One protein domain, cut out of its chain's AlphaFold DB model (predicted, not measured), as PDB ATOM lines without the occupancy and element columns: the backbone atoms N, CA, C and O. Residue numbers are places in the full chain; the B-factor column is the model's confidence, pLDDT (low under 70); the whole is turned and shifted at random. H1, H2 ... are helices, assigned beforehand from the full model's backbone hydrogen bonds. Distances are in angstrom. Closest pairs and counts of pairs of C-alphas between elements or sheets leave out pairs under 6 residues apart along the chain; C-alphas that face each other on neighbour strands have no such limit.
ATOM      1  N   PHE A 208      -1.967   1.775 -35.477       97.69
ATOM      2  CA  PHE A 208      -1.445   0.901 -36.532       97.69
ATOM      3  C   PHE A 208      -2.528   0.009 -37.159       97.69
ATOM      4  O   PHE A 208      -2.735   0.046 -38.369       97.69
ATOM      5  N   GLU A 209      -3.289  -0.733 -36.348       97.56
ATOM      6  CA  GLU A 209      -4.352  -1.616 -36.854       97.56
ATOM      7  C   GLU A 209      -5.418  -0.850 -37.645       97.56
ATOM      8  O   GLU A 209      -5.870  -1.309 -38.691       97.56
ATOM      9  N   THR A 210      -5.783   0.352 -37.193       96.81
ATOM     10  CA  THR A 210      -6.701   1.250 -37.908       96.81
ATOM     11  C   THR A 210      -6.149   1.625 -39.286       96.81
ATOM     12  O   THR A 210      -6.891   1.618 -40.269       96.81
ATOM     13  N   CYS A 211      -4.840   1.884 -39.392       96.88
ATOM     14  CA  CYS A 211      -4.177   2.117 -40.676       96.88
ATOM     15  C   CYS A 211      -4.291   0.896 -41.600       96.88
ATOM     16  O   CYS A 211      -4.545   1.054 -42.794       96.88
ATOM     17  N   ILE A 212      -4.157  -0.319 -41.060       98.25
ATOM     18  CA  ILE A 212      -4.292  -1.569 -41.823       98.25
ATOM     19  C   ILE A 212      -5.741  -1.801 -42.280       98.25
ATOM     20  O   ILE A 212      -5.962  -2.193 -43.426       98.25
ATOM     21  N   TRP A 213      -6.742  -1.469 -41.458       97.88
ATOM     22  CA  TRP A 213      -8.151  -1.498 -41.872       97.88
ATOM     23  C   TRP A 213      -8.434  -0.553 -43.043       97.88
ATOM     24  O   TRP A 213      -9.040  -0.957 -44.039       97.88
ATOM     25  N   TYR A 214      -7.949   0.689 -42.966       97.31
ATOM     26  CA  TYR A 214      -8.048   1.624 -44.084       97.31
ATOM     27  C   TYR A 214      -7.261   1.158 -45.312       97.31
ATOM     28  O   TYR A 214      -7.716   1.357 -46.436       97.31
ATOM     29  N   SER A 215      -6.128   0.481 -45.113       97.56
ATOM     30  CA  SER A 215      -5.353  -0.118 -46.203       97.56
ATOM     31  C   SER A 215      -6.152  -1.190 -46.938       97.56
ATOM     32  O   SER A 215      -6.175  -1.187 -48.163       97.56
ATOM     33  N   GLY A 216      -6.876  -2.049 -46.214       97.00
ATOM     34  CA  GLY A 216      -7.794  -3.015 -46.818       97.00
ATOM     35  C   GLY A 216      -8.865  -2.331 -47.668       97.00
ATOM     36  O   GLY A 216      -9.071  -2.710 -48.820       97.00
ATOM     37  N   ARG A 217      -9.504  -1.276 -47.140       95.62
ATOM     38  CA  ARG A 217     -10.508  -0.493 -47.887       95.62
ATOM     39  C   ARG A 217      -9.916   0.139 -49.146       95.62
ATOM     40  O   ARG A 217     -10.540   0.076 -50.201       95.62
ATOM     41  N   TYR A 218      -8.731   0.732 -49.039       95.00
ATOM     42  CA  TYR A 218      -8.026   1.337 -50.167       95.00
ATOM     43  C   TYR A 218      -7.724   0.305 -51.261       95.00
ATOM     44  O   TYR A 218      -8.048   0.534 -52.419       95.00
ATOM     45  N   LEU A 219      -7.189  -0.864 -50.893       94.56
ATOM     46  CA  LEU A 219      -6.863  -1.939 -51.837       94.56
ATOM     47  C   LEU A 219      -8.101  -2.497 -52.554       94.56
ATOM     48  O   LEU A 219      -8.022  -2.799 -53.741       94.56
ATOM     49  N   VAL A 220      -9.247  -2.581 -51.870       94.06
ATOM     50  CA  VAL A 220     -10.534  -2.903 -52.511       94.06
ATOM     51  C   VAL A 220     -10.959  -1.814 -53.495       94.06
ATOM     52  O   VAL A 220     -11.438  -2.131 -54.578       94.06
ATOM     53  N   GLY A 221     -10.752  -0.540 -53.154       91.81
ATOM     54  CA  GLY A 221     -11.047   0.590 -54.040       91.81
ATOM     55  C   GLY A 221     -10.217   0.607 -55.325       91.81
ATOM     56  O   GLY A 221     -10.692   1.107 -56.334       91.81
ATOM     57  N   LEU A 222      -9.020   0.010 -55.311       89.25
ATOM     58  CA  LEU A 222      -8.166  -0.133 -56.495       89.25
ATOM     59  C   LEU A 222      -8.582  -1.297 -57.417       89.25
ATOM     60  O   LEU A 222      -7.951  -1.518 -58.455       89.25
ATOM     61  N   ARG A 223      -9.591  -2.098 -57.048       84.31
ATOM     62  CA  ARG A 223     -10.039  -3.236 -57.862       84.31
ATOM     63  C   ARG A 223     -10.482  -2.758 -59.246       84.31
ATOM     64  O   ARG A 223     -11.233  -1.799 -59.374       84.31
ATOM     65  N   GLY A 224     -10.024  -3.451 -60.287       69.69
ATOM     66  CA  GLY A 224     -10.308  -3.098 -61.682       69.69
ATOM     67  C   GLY A 224      -9.419  -1.987 -62.253       69.69
ATOM     68  O   GLY A 224      -9.392  -1.800 -63.469       69.69
ATOM     69  N   GLU A 225      -8.629  -1.293 -61.429       72.06
ATOM     70  CA  GLU A 225      -7.622  -0.359 -61.924       72.06
ATOM     71  C   GLU A 225      -6.370  -1.105 -62.409       72.06
ATOM     72  O   GLU A 225      -5.910  -2.075 -61.799       72.06
ATOM     73  N   LYS A 226      -5.730  -0.598 -63.474       61.00
ATOM     74  CA  LYS A 226      -4.445  -1.131 -63.981       61.00
ATOM     75  C   LYS A 226      -3.326  -1.125 -62.921       61.00
ATOM     76  O   LYS A 226      -2.325  -1.815 -63.086       61.00
ATOM     77  N   ILE A 227      -3.489  -0.361 -61.838       58.53
ATOM     78  CA  ILE A 227      -2.537  -0.219 -60.727       58.53
ATOM     79  C   ILE A 227      -2.374  -1.535 -59.943       58.53
ATOM     80  O   ILE A 227      -1.280  -1.840 -59.464       58.53
ATOM     81  N   LEU A 228      -3.409  -2.381 -59.894       61.50
ATOM     82  CA  LEU A 228      -3.410  -3.652 -59.157       61.50
ATOM     83  C   LEU A 228      -2.525  -4.759 -59.778       61.50
ATOM     84  O   LEU A 228      -2.489  -5.899 -59.308       61.50
ATOM     85  N   VAL A 229      -1.798  -4.432 -60.851       67.62
ATOM     86  CA  VAL A 229      -0.841  -5.319 -61.524       67.62
ATOM     87  C   VAL A 229       0.503  -5.379 -60.779       67.62
ATOM     88  O   VAL A 229       1.227  -6.363 -60.927       67.62
ATOM     89  N   SER A 230       0.821  -4.388 -59.934       84.19
ATOM     90  CA  SER A 230       2.085  -4.338 -59.179       84.19
ATOM     91  C   SER A 230       2.238  -5.527 -58.213       84.19
ATOM     92  O   SER A 230       1.392  -5.677 -57.327       84.19
ATOM     93  N   PRO A 231       3.318  -6.337 -58.302       89.00
ATOM     94  CA  PRO A 231       3.561  -7.464 -57.393       89.00
ATOM     95  C   PRO A 231       3.499  -7.077 -55.913       89.00
ATOM     96  O   PRO A 231       2.850  -7.762 -55.128       89.00
ATOM     97  N   HIS A 232       4.055  -5.919 -55.553       91.19
ATOM     98  CA  HIS A 232       4.044  -5.423 -54.177       91.19
ATOM     99  C   HIS A 232       2.635  -5.126 -53.653       91.19
ATOM    100  O   HIS A 232       2.346  -5.372 -52.486       91.19
ATOM    101  N   LEU A 233       1.731  -4.618 -54.500       91.56
ATOM    102  CA  LEU A 233       0.337  -4.396 -54.098       91.56
ATOM    103  C   LEU A 233      -0.426  -5.716 -53.959       91.56
ATOM    104  O   LEU A 233      -1.276  -5.823 -53.075       91.56
ATOM    105  N   LYS A 234      -0.099  -6.728 -54.773       91.12
ATOM    106  CA  LYS A 234      -0.663  -8.080 -54.637       91.12
ATOM    107  C   LYS A 234      -0.239  -8.731 -53.322       91.12
ATOM    108  O   LYS A 234      -1.075  -9.205 -52.556       91.12
ATOM    109  N   GLU A 235       1.058  -8.688 -53.031       94.56
ATOM    110  CA  GLU A 235       1.633  -9.172 -51.773       94.56
ATOM    111  C   GLU A 235       1.050  -8.422 -50.571       94.56
ATOM    112  O   GLU A 235       0.644  -9.042 -49.588       94.56
ATOM    113  N   ALA A 236       0.914  -7.095 -50.669       96.44
ATOM    114  CA  ALA A 236       0.289  -6.301 -49.624       96.44
ATOM    115  C   ALA A 236      -1.184  -6.666 -49.403       96.44
ATOM    116  O   ALA A 236      -1.594  -6.800 -48.254       96.44
ATOM    117  N   ALA A 237      -1.974  -6.870 -50.462       96.06
ATOM    118  CA  ALA A 237      -3.368  -7.297 -50.338       96.06
ATOM    119  C   ALA A 237      -3.493  -8.663 -49.659       96.06
ATOM    120  O   ALA A 237      -4.296  -8.809 -48.736       96.06
ATOM    121  N   ALA A 238      -2.654  -9.628 -50.042       96.44
ATOM    122  CA  ALA A 238      -2.614 -10.938 -49.403       96.44
ATOM    123  C   ALA A 238      -2.226 -10.844 -47.914       96.44
ATOM    124  O   ALA A 238      -2.890 -11.442 -47.064       96.44
ATOM    125  N   ALA A 239      -1.200 -10.054 -47.582       98.31
ATOM    126  CA  ALA A 239      -0.740  -9.870 -46.207       98.31
ATOM    127  C   ALA A 239      -1.788  -9.158 -45.333       98.31
ATOM    128  O   ALA A 239      -2.096  -9.621 -44.233       98.31
ATOM    129  N   VAL A 240      -2.388  -8.071 -45.837       98.56
ATOM    130  CA  VAL A 240      -3.473  -7.353 -45.150       98.56
ATOM    131  C   VAL A 240      -4.649  -8.294 -44.917       98.56
ATOM    132  O   VAL A 240      -5.099  -8.421 -43.782       98.56
ATOM    133  N   LEU A 241      -5.106  -9.019 -45.943       98.38
ATOM    134  CA  LEU A 241      -6.210  -9.970 -45.817       98.38
ATOM    135  C   LEU A 241      -5.948 -11.025 -44.733       98.38
ATOM    136  O   LEU A 241      -6.823 -11.289 -43.903       98.38
ATOM    137  N   ALA A 242      -4.748 -11.608 -44.718       98.50
ATOM    138  CA  ALA A 242      -4.364 -12.597 -43.719       98.50
ATOM    139  C   ALA A 242      -4.465 -12.034 -42.290       98.50
ATOM    140  O   ALA A 242      -5.026 -12.688 -41.406       98.50
ATOM    141  N   TYR A 243      -3.991 -10.804 -42.066       98.44
ATOM    142  CA  TYR A 243      -4.047 -10.161 -40.752       98.44
ATOM    143  C   TYR A 243      -5.459  -9.726 -40.354       98.44
ATOM    144  O   TYR A 243      -5.852  -9.953 -39.210       98.44
ATOM    145  N   LEU A 244      -6.259  -9.184 -41.277       98.44
ATOM    146  CA  LEU A 244      -7.653  -8.829 -40.986       98.44
ATOM    147  C   LEU A 244      -8.461 -10.069 -40.575       98.44
ATOM    148  O   LEU A 244      -9.165 -10.040 -39.565       98.44
ATOM    149  N   ARG A 245      -8.295 -11.196 -41.285       97.94
ATOM    150  CA  ARG A 245      -8.890 -12.487 -40.895       97.94
ATOM    151  C   ARG A 245      -8.413 -12.930 -39.511       97.94
ATOM    152  O   ARG A 245      -9.248 -13.241 -38.664       97.94
ATOM    153  N   LYS A 246      -7.095 -12.907 -39.261       97.62
ATOM    154  CA  LYS A 246      -6.483 -13.274 -37.970       97.62
ATOM    155  C   LYS A 246      -7.071 -12.465 -36.811       97.62
ATOM    156  O   LYS A 246      -7.422 -13.040 -35.780       97.62
ATOM    157  N   TRP A 247      -7.203 -11.150 -36.966       97.75
ATOM    158  CA  TRP A 247      -7.763 -10.264 -35.943       97.75
ATOM    159  C   TRP A 247      -9.262 -10.473 -35.724       97.75
ATOM    160  O   TRP A 247      -9.755 -10.228 -34.624       97.75
ATOM    161  N   CYS A 248      -9.982 -10.966 -36.734       96.38
ATOM    162  CA  CYS A 248     -11.406 -11.282 -36.651       96.38
ATOM    163  C   CYS A 248     -11.737 -12.676 -36.100       96.38
ATOM    164  O   CYS A 248     -12.918 -12.966 -35.888       96.38
ATOM    165  N   LEU A 249     -10.740 -13.521 -35.825       95.44
ATOM    166  CA  LEU A 249     -10.952 -14.801 -35.143       95.44
ATOM    167  C   LEU A 249     -11.552 -14.590 -33.743       95.44
ATOM    168  O   LEU A 249     -11.288 -13.579 -33.084       95.44
ATOM    169  N   LYS A 250     -12.368 -15.544 -33.272       92.75
ATOM    170  CA  LYS A 250     -13.140 -15.420 -32.016       92.75
ATOM    171  C   LYS A 250     -12.244 -15.155 -30.801       92.75
ATOM    172  O   LYS A 250     -12.619 -14.391 -29.913       92.75
ATOM    173  N   GLU A 251     -11.070 -15.769 -30.781       93.44
ATOM    174  CA  GLU A 251     -10.044 -15.640 -29.752       93.44
ATOM    175  C   GLU A 251      -9.359 -14.262 -29.744       93.44
ATOM    176  O   GLU A 251      -8.963 -13.787 -28.682       93.44
ATOM    177  N   ASN A 252      -9.290 -13.580 -30.894       93.25
ATOM    178  CA  ASN A 252      -8.515 -12.348 -31.067       93.25
ATOM    179  C   ASN A 252      -9.397 -11.089 -31.101       93.25
ATOM    180  O   ASN A 252      -8.996 -10.031 -30.607       93.25
ATOM    181  N   ILE A 253     -10.627 -11.185 -31.623       93.19
ATOM    182  CA  ILE A 253     -11.484 -10.025 -31.928       93.19
ATOM    183  C   ILE A 253     -11.743  -9.118 -30.722       93.19
ATOM    184  O   ILE A 253     -11.866  -7.907 -30.882       93.19
ATOM    185  N   LYS A 254     -11.762  -9.662 -29.497       92.44
ATOM    186  CA  LYS A 254     -11.932  -8.861 -28.271       92.44
ATOM    187  C   LYS A 254     -10.862  -7.771 -28.130       92.44
ATOM    188  O   LYS A 254     -11.183  -6.674 -27.682       92.44
ATOM    189  N   ARG A 255      -9.616  -8.055 -28.528       92.00
ATOM    190  CA  ARG A 255      -8.493  -7.104 -28.488       92.00
ATOM    191  C   ARG A 255      -8.558  -6.104 -29.642       92.00
ATOM    192  O   ARG A 255      -8.353  -4.912 -29.424       92.00
ATOM    193  N   HIS A 256      -8.842  -6.589 -30.847       94.94
ATOM    194  CA  HIS A 256      -8.671  -5.825 -32.087       94.94
ATOM    195  C   HIS A 256      -9.895  -4.986 -32.474       94.94
ATOM    196  O   HIS A 256      -9.764  -3.962 -33.140       94.94
ATOM    197  N   LYS A 257     -11.099  -5.358 -32.010       93.31
ATOM    198  CA  LYS A 257     -12.357  -4.680 -32.376       93.31
ATOM    199  C   LYS A 257     -12.336  -3.174 -32.106       93.31
ATOM    200  O   LYS A 257     -12.936  -2.416 -32.860       93.31
ATOM    201  N   ARG A 258     -11.628  -2.735 -31.062       92.44
ATOM    202  CA  ARG A 258     -11.518  -1.316 -30.689       92.44
ATOM    203  C   ARG A 258     -10.751  -0.454 -31.695       92.44
ATOM    204  O   ARG A 258     -10.823   0.758 -31.570       92.44
ATOM    205  N   TYR A 259     -10.021  -1.051 -32.638       94.00
ATOM    206  CA  TYR A 259      -9.246  -0.336 -33.657       94.00
ATOM    207  C   TYR A 259      -9.920  -0.314 -35.032       94.00
ATOM    208  O   TYR A 259      -9.387   0.299 -35.958       94.00
ATOM    209  N   ILE A 260     -11.081  -0.963 -35.174       94.31
ATOM    210  CA  ILE A 260     -11.858  -0.976 -36.416       94.31
ATOM    211  C   ILE A 260     -12.588   0.371 -36.547       94.31
ATOM    212  O   ILE A 260     -13.382   0.710 -35.666       94.31
ATOM    213  N   PRO A 261     -12.359   1.151 -37.621       92.81
ATOM    214  CA  PRO A 261     -13.155   2.341 -37.907       92.81
ATOM    215  C   PRO A 261     -14.650   2.030 -37.997       92.81
ATOM    216  O   PRO A 261     -15.051   1.058 -38.630       92.81
ATOM    217  N   THR A 262     -15.487   2.897 -37.432       90.38
ATOM    218  CA  THR A 262     -16.957   2.774 -37.465       90.38
ATOM    219  C   THR A 262     -17.521   2.777 -38.887       90.38
ATOM    220  O   THR A 262     -18.499   2.091 -39.161       90.38
ATOM    221  N   CYS A 263     -16.867   3.481 -39.815       88.75
ATOM    222  CA  CYS A 263     -17.202   3.487 -41.241       88.75
ATOM    223  C   CYS A 263     -16.818   2.200 -42.005       88.75
ATOM    224  O   CYS A 263     -17.048   2.118 -43.214       88.75
ATOM    225  N   ILE A 264     -16.205   1.210 -41.346       92.69
ATOM    226  CA  ILE A 264     -15.796  -0.053 -41.964       92.69
ATOM    227  C   ILE A 264     -16.696  -1.191 -41.480       92.69
ATOM    228  O   ILE A 264     -16.621  -1.641 -40.336       92.69
ATOM    229  N   ASN A 265     -17.490  -1.743 -42.402       95.12
ATOM    230  CA  ASN A 265     -18.088  -3.061 -42.222       95.12
ATOM    231  C   ASN A 265     -17.010  -4.128 -42.452       95.12
ATOM    232  O   ASN A 265     -16.755  -4.543 -43.582       95.12
ATOM    233  N   PHE A 266     -16.355  -4.557 -41.371       94.88
ATOM    234  CA  PHE A 266     -15.195  -5.447 -41.460       94.88
ATOM    235  C   PHE A 266     -15.500  -6.794 -42.131       94.88
ATOM    236  O   PHE A 266     -14.631  -7.337 -42.806       94.88
ATOM    237  N   LYS A 267     -16.726  -7.324 -41.994       95.56
ATOM    238  CA  LYS A 267     -17.121  -8.589 -42.636       95.56
ATOM    239  C   LYS A 267     -17.165  -8.439 -44.153       95.56
ATOM    240  O   LYS A 267     -16.566  -9.236 -44.863       95.56
ATOM    241  N   GLN A 268     -17.842  -7.395 -44.632       97.12
ATOM    242  CA  GLN A 268     -17.952  -7.116 -46.062       97.12
ATOM    243  C   GLN A 268     -16.595  -6.751 -46.669       97.12
ATOM    244  O   GLN A 268     -16.260  -7.209 -47.756       97.12
ATOM    245  N   LEU A 269     -15.786  -5.974 -45.941       97.19
ATOM    246  CA  LEU A 269     -14.447  -5.614 -46.387       97.19
ATOM    247  C   LEU A 269     -13.562  -6.848 -46.605       97.19
ATOM    248  O   LEU A 269     -12.864  -6.913 -47.612       97.19
ATOM    249  N   ILE A 270     -13.595  -7.816 -45.683       97.62
ATOM    250  CA  ILE A 270     -12.835  -9.063 -45.823       97.62
ATOM    251  C   ILE A 270     -13.269  -9.808 -47.090       97.62
ATOM    252  O   ILE A 270     -12.403 -10.162 -47.878       97.62
ATOM    253  N   ILE A 271     -14.575  -9.963 -47.338       96.88
ATOM    254  CA  ILE A 271     -15.094 -10.632 -48.546       96.88
ATOM    255  C   ILE A 271     -14.589  -9.941 -49.820       96.88
ATOM    256  O   ILE A 271     -14.010 -10.584 -50.690       96.88
ATOM    257  N   HIS A 272     -14.724  -8.617 -49.921       95.88
ATOM    258  CA  HIS A 272     -14.270  -7.900 -51.116       95.88
ATOM    259  C   HIS A 272     -12.744  -7.964 -51.298       95.88
ATOM    260  O   HIS A 272     -12.252  -7.999 -52.426       95.88
ATOM    261  N   LEU A 273     -11.975  -7.981 -50.205       95.75
ATOM    262  CA  LEU A 273     -10.521  -8.116 -50.278       95.75
ATOM    263  C   LEU A 273     -10.100  -9.543 -50.679       95.75
ATOM    264  O   LEU A 273      -9.097  -9.711 -51.368       95.75
ATOM    265  N   GLU A 274     -10.870 -10.568 -50.307       95.50
ATOM    266  CA  GLU A 274     -10.687 -11.946 -50.789       95.50
ATOM    267  C   GLU A 274     -10.893 -12.058 -52.297       95.50
ATOM    268  O   GLU A 274     -10.098 -12.712 -52.976       95.50
ATOM    269  N   GLU A 275     -11.921 -11.393 -52.827       93.19
ATOM    270  CA  GLU A 275     -12.167 -11.314 -54.269       93.19
ATOM    271  C   GLU A 275     -10.978 -10.664 -54.986       93.19
ATOM    272  O   GLU A 275     -10.444 -11.241 -55.933       93.19
ATOM    273  N   VAL A 276     -10.486  -9.531 -54.470       90.88
ATOM    274  CA  VAL A 276      -9.287  -8.849 -54.984       90.88
ATOM    275  C   VAL A 276      -8.076  -9.781 -55.045       90.88
ATOM    276  O   VAL A 276      -7.408  -9.863 -56.076       90.88
ATOM    277  N   VAL A 277      -7.778 -10.498 -53.959       92.00
ATOM    278  CA  VAL A 277      -6.621 -11.408 -53.911       92.00
ATOM    279  C   VAL A 277      -6.811 -12.598 -54.860       92.00
ATOM    280  O   VAL A 277      -5.857 -13.031 -55.506       92.00
ATOM    281  N   SER A 278      -8.036 -13.109 -55.001       89.81
ATOM    282  CA  SER A 278      -8.339 -14.261 -55.861       89.81
ATOM    283  C   SER A 278      -8.228 -13.928 -57.357       89.81
ATOM    284  O   SER A 278      -7.641 -14.696 -58.120       89.81
ATOM    285  N   GLU A 279      -8.712 -12.758 -57.785       84.62
ATOM    286  CA  GLU A 279      -8.603 -12.264 -59.172       84.62
ATOM    287  C   GLU A 279      -7.146 -12.058 -59.621       84.62
ATOM    288  O   GLU A 279      -6.770 -12.251 -60.782       84.62
ATOM    289  N   GLN A 280      -6.277 -11.693 -58.682       75.00
ATOM    290  CA  GLN A 280      -4.850 -11.522 -58.944       75.00
ATOM    291  C   GLN A 280      -4.102 -12.848 -59.144       75.00
ATOM    292  O   GLN A 280      -3.017 -12.841 -59.737       75.00
ATOM    293  N   LEU A 281      -4.651 -13.961 -58.641       70.69
ATOM    294  CA  LEU A 281      -4.107 -15.309 -58.814       70.69
ATOM    295  C   LEU A 281      -4.580 -15.944 -60.129       70.69
ATOM    296  O   LEU A 281      -3.788 -16.607 -60.798       70.69
ATOM    297  N   SER A 282      -5.829 -15.700 -60.541       64.19
ATOM    298  CA  SER A 282      -6.390 -16.243 -61.789       64.19
ATOM    299  C   SER A 282      -5.763 -15.638 -63.053       64.19
ATOM    300  O   SER A 282      -5.622 -16.320 -64.067       64.19
ATOM    301  N   THR A 283      -5.266 -14.399 -62.980       57.31
ATOM    302  CA  THR A 283      -4.546 -13.726 -64.080       57.31
ATOM    303  C   THR A 283      -3.193 -14.361 -64.449       57.31
ATOM    304  O   THR A 283      -2.626 -14.001 -65.478       57.31
TER     305      THR A 283
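What this domain is: This is residues 208 to 283 of the 505 residues of the protein "Histone lysine demethylase PHF8" of Trichoplax sp. H2 (UniProt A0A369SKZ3). H3 and H5 lie nearly alongside, H1 crosses both, and H4 and H2 sit at opposite ends. Printed are 76 residues with five named helices, H1 to H5, and no named strand: all helix. The whole is compact, radius of gyration of the C-alphas 12.2 A, spanning 37 by 21 by 20 A.

How they stand to each other: H1, residues 208 to 221, touches H3, residues 231 to 248, at a steep tilt of 56 degrees, closest at C-alphas 216 and 240, 6.3 A. H5, residues 266 to 282, touches H3 at a shallow tilt of 34.6 degrees, only just short of steep, closest at C-alphas 238 and 277, 6.0 A. Every O i to N i+4 pair is within hydrogen-bond range in H1, H3 and H5; in H4, residues 253 to 259, 1 of 3 is, beside 2 of 4 O i to N i+3 pairs.

Where its parts are: C-alpha 208 is at (-1.445, 0.901, -36.532), C-alpha 282 at (-6.390, -16.243, -61.789); H3 is 25.9 A long.

The domain as a whole: The printed part has no cut; pLDDT is under 70 at seven residues, among them H2, residues 226 to 229.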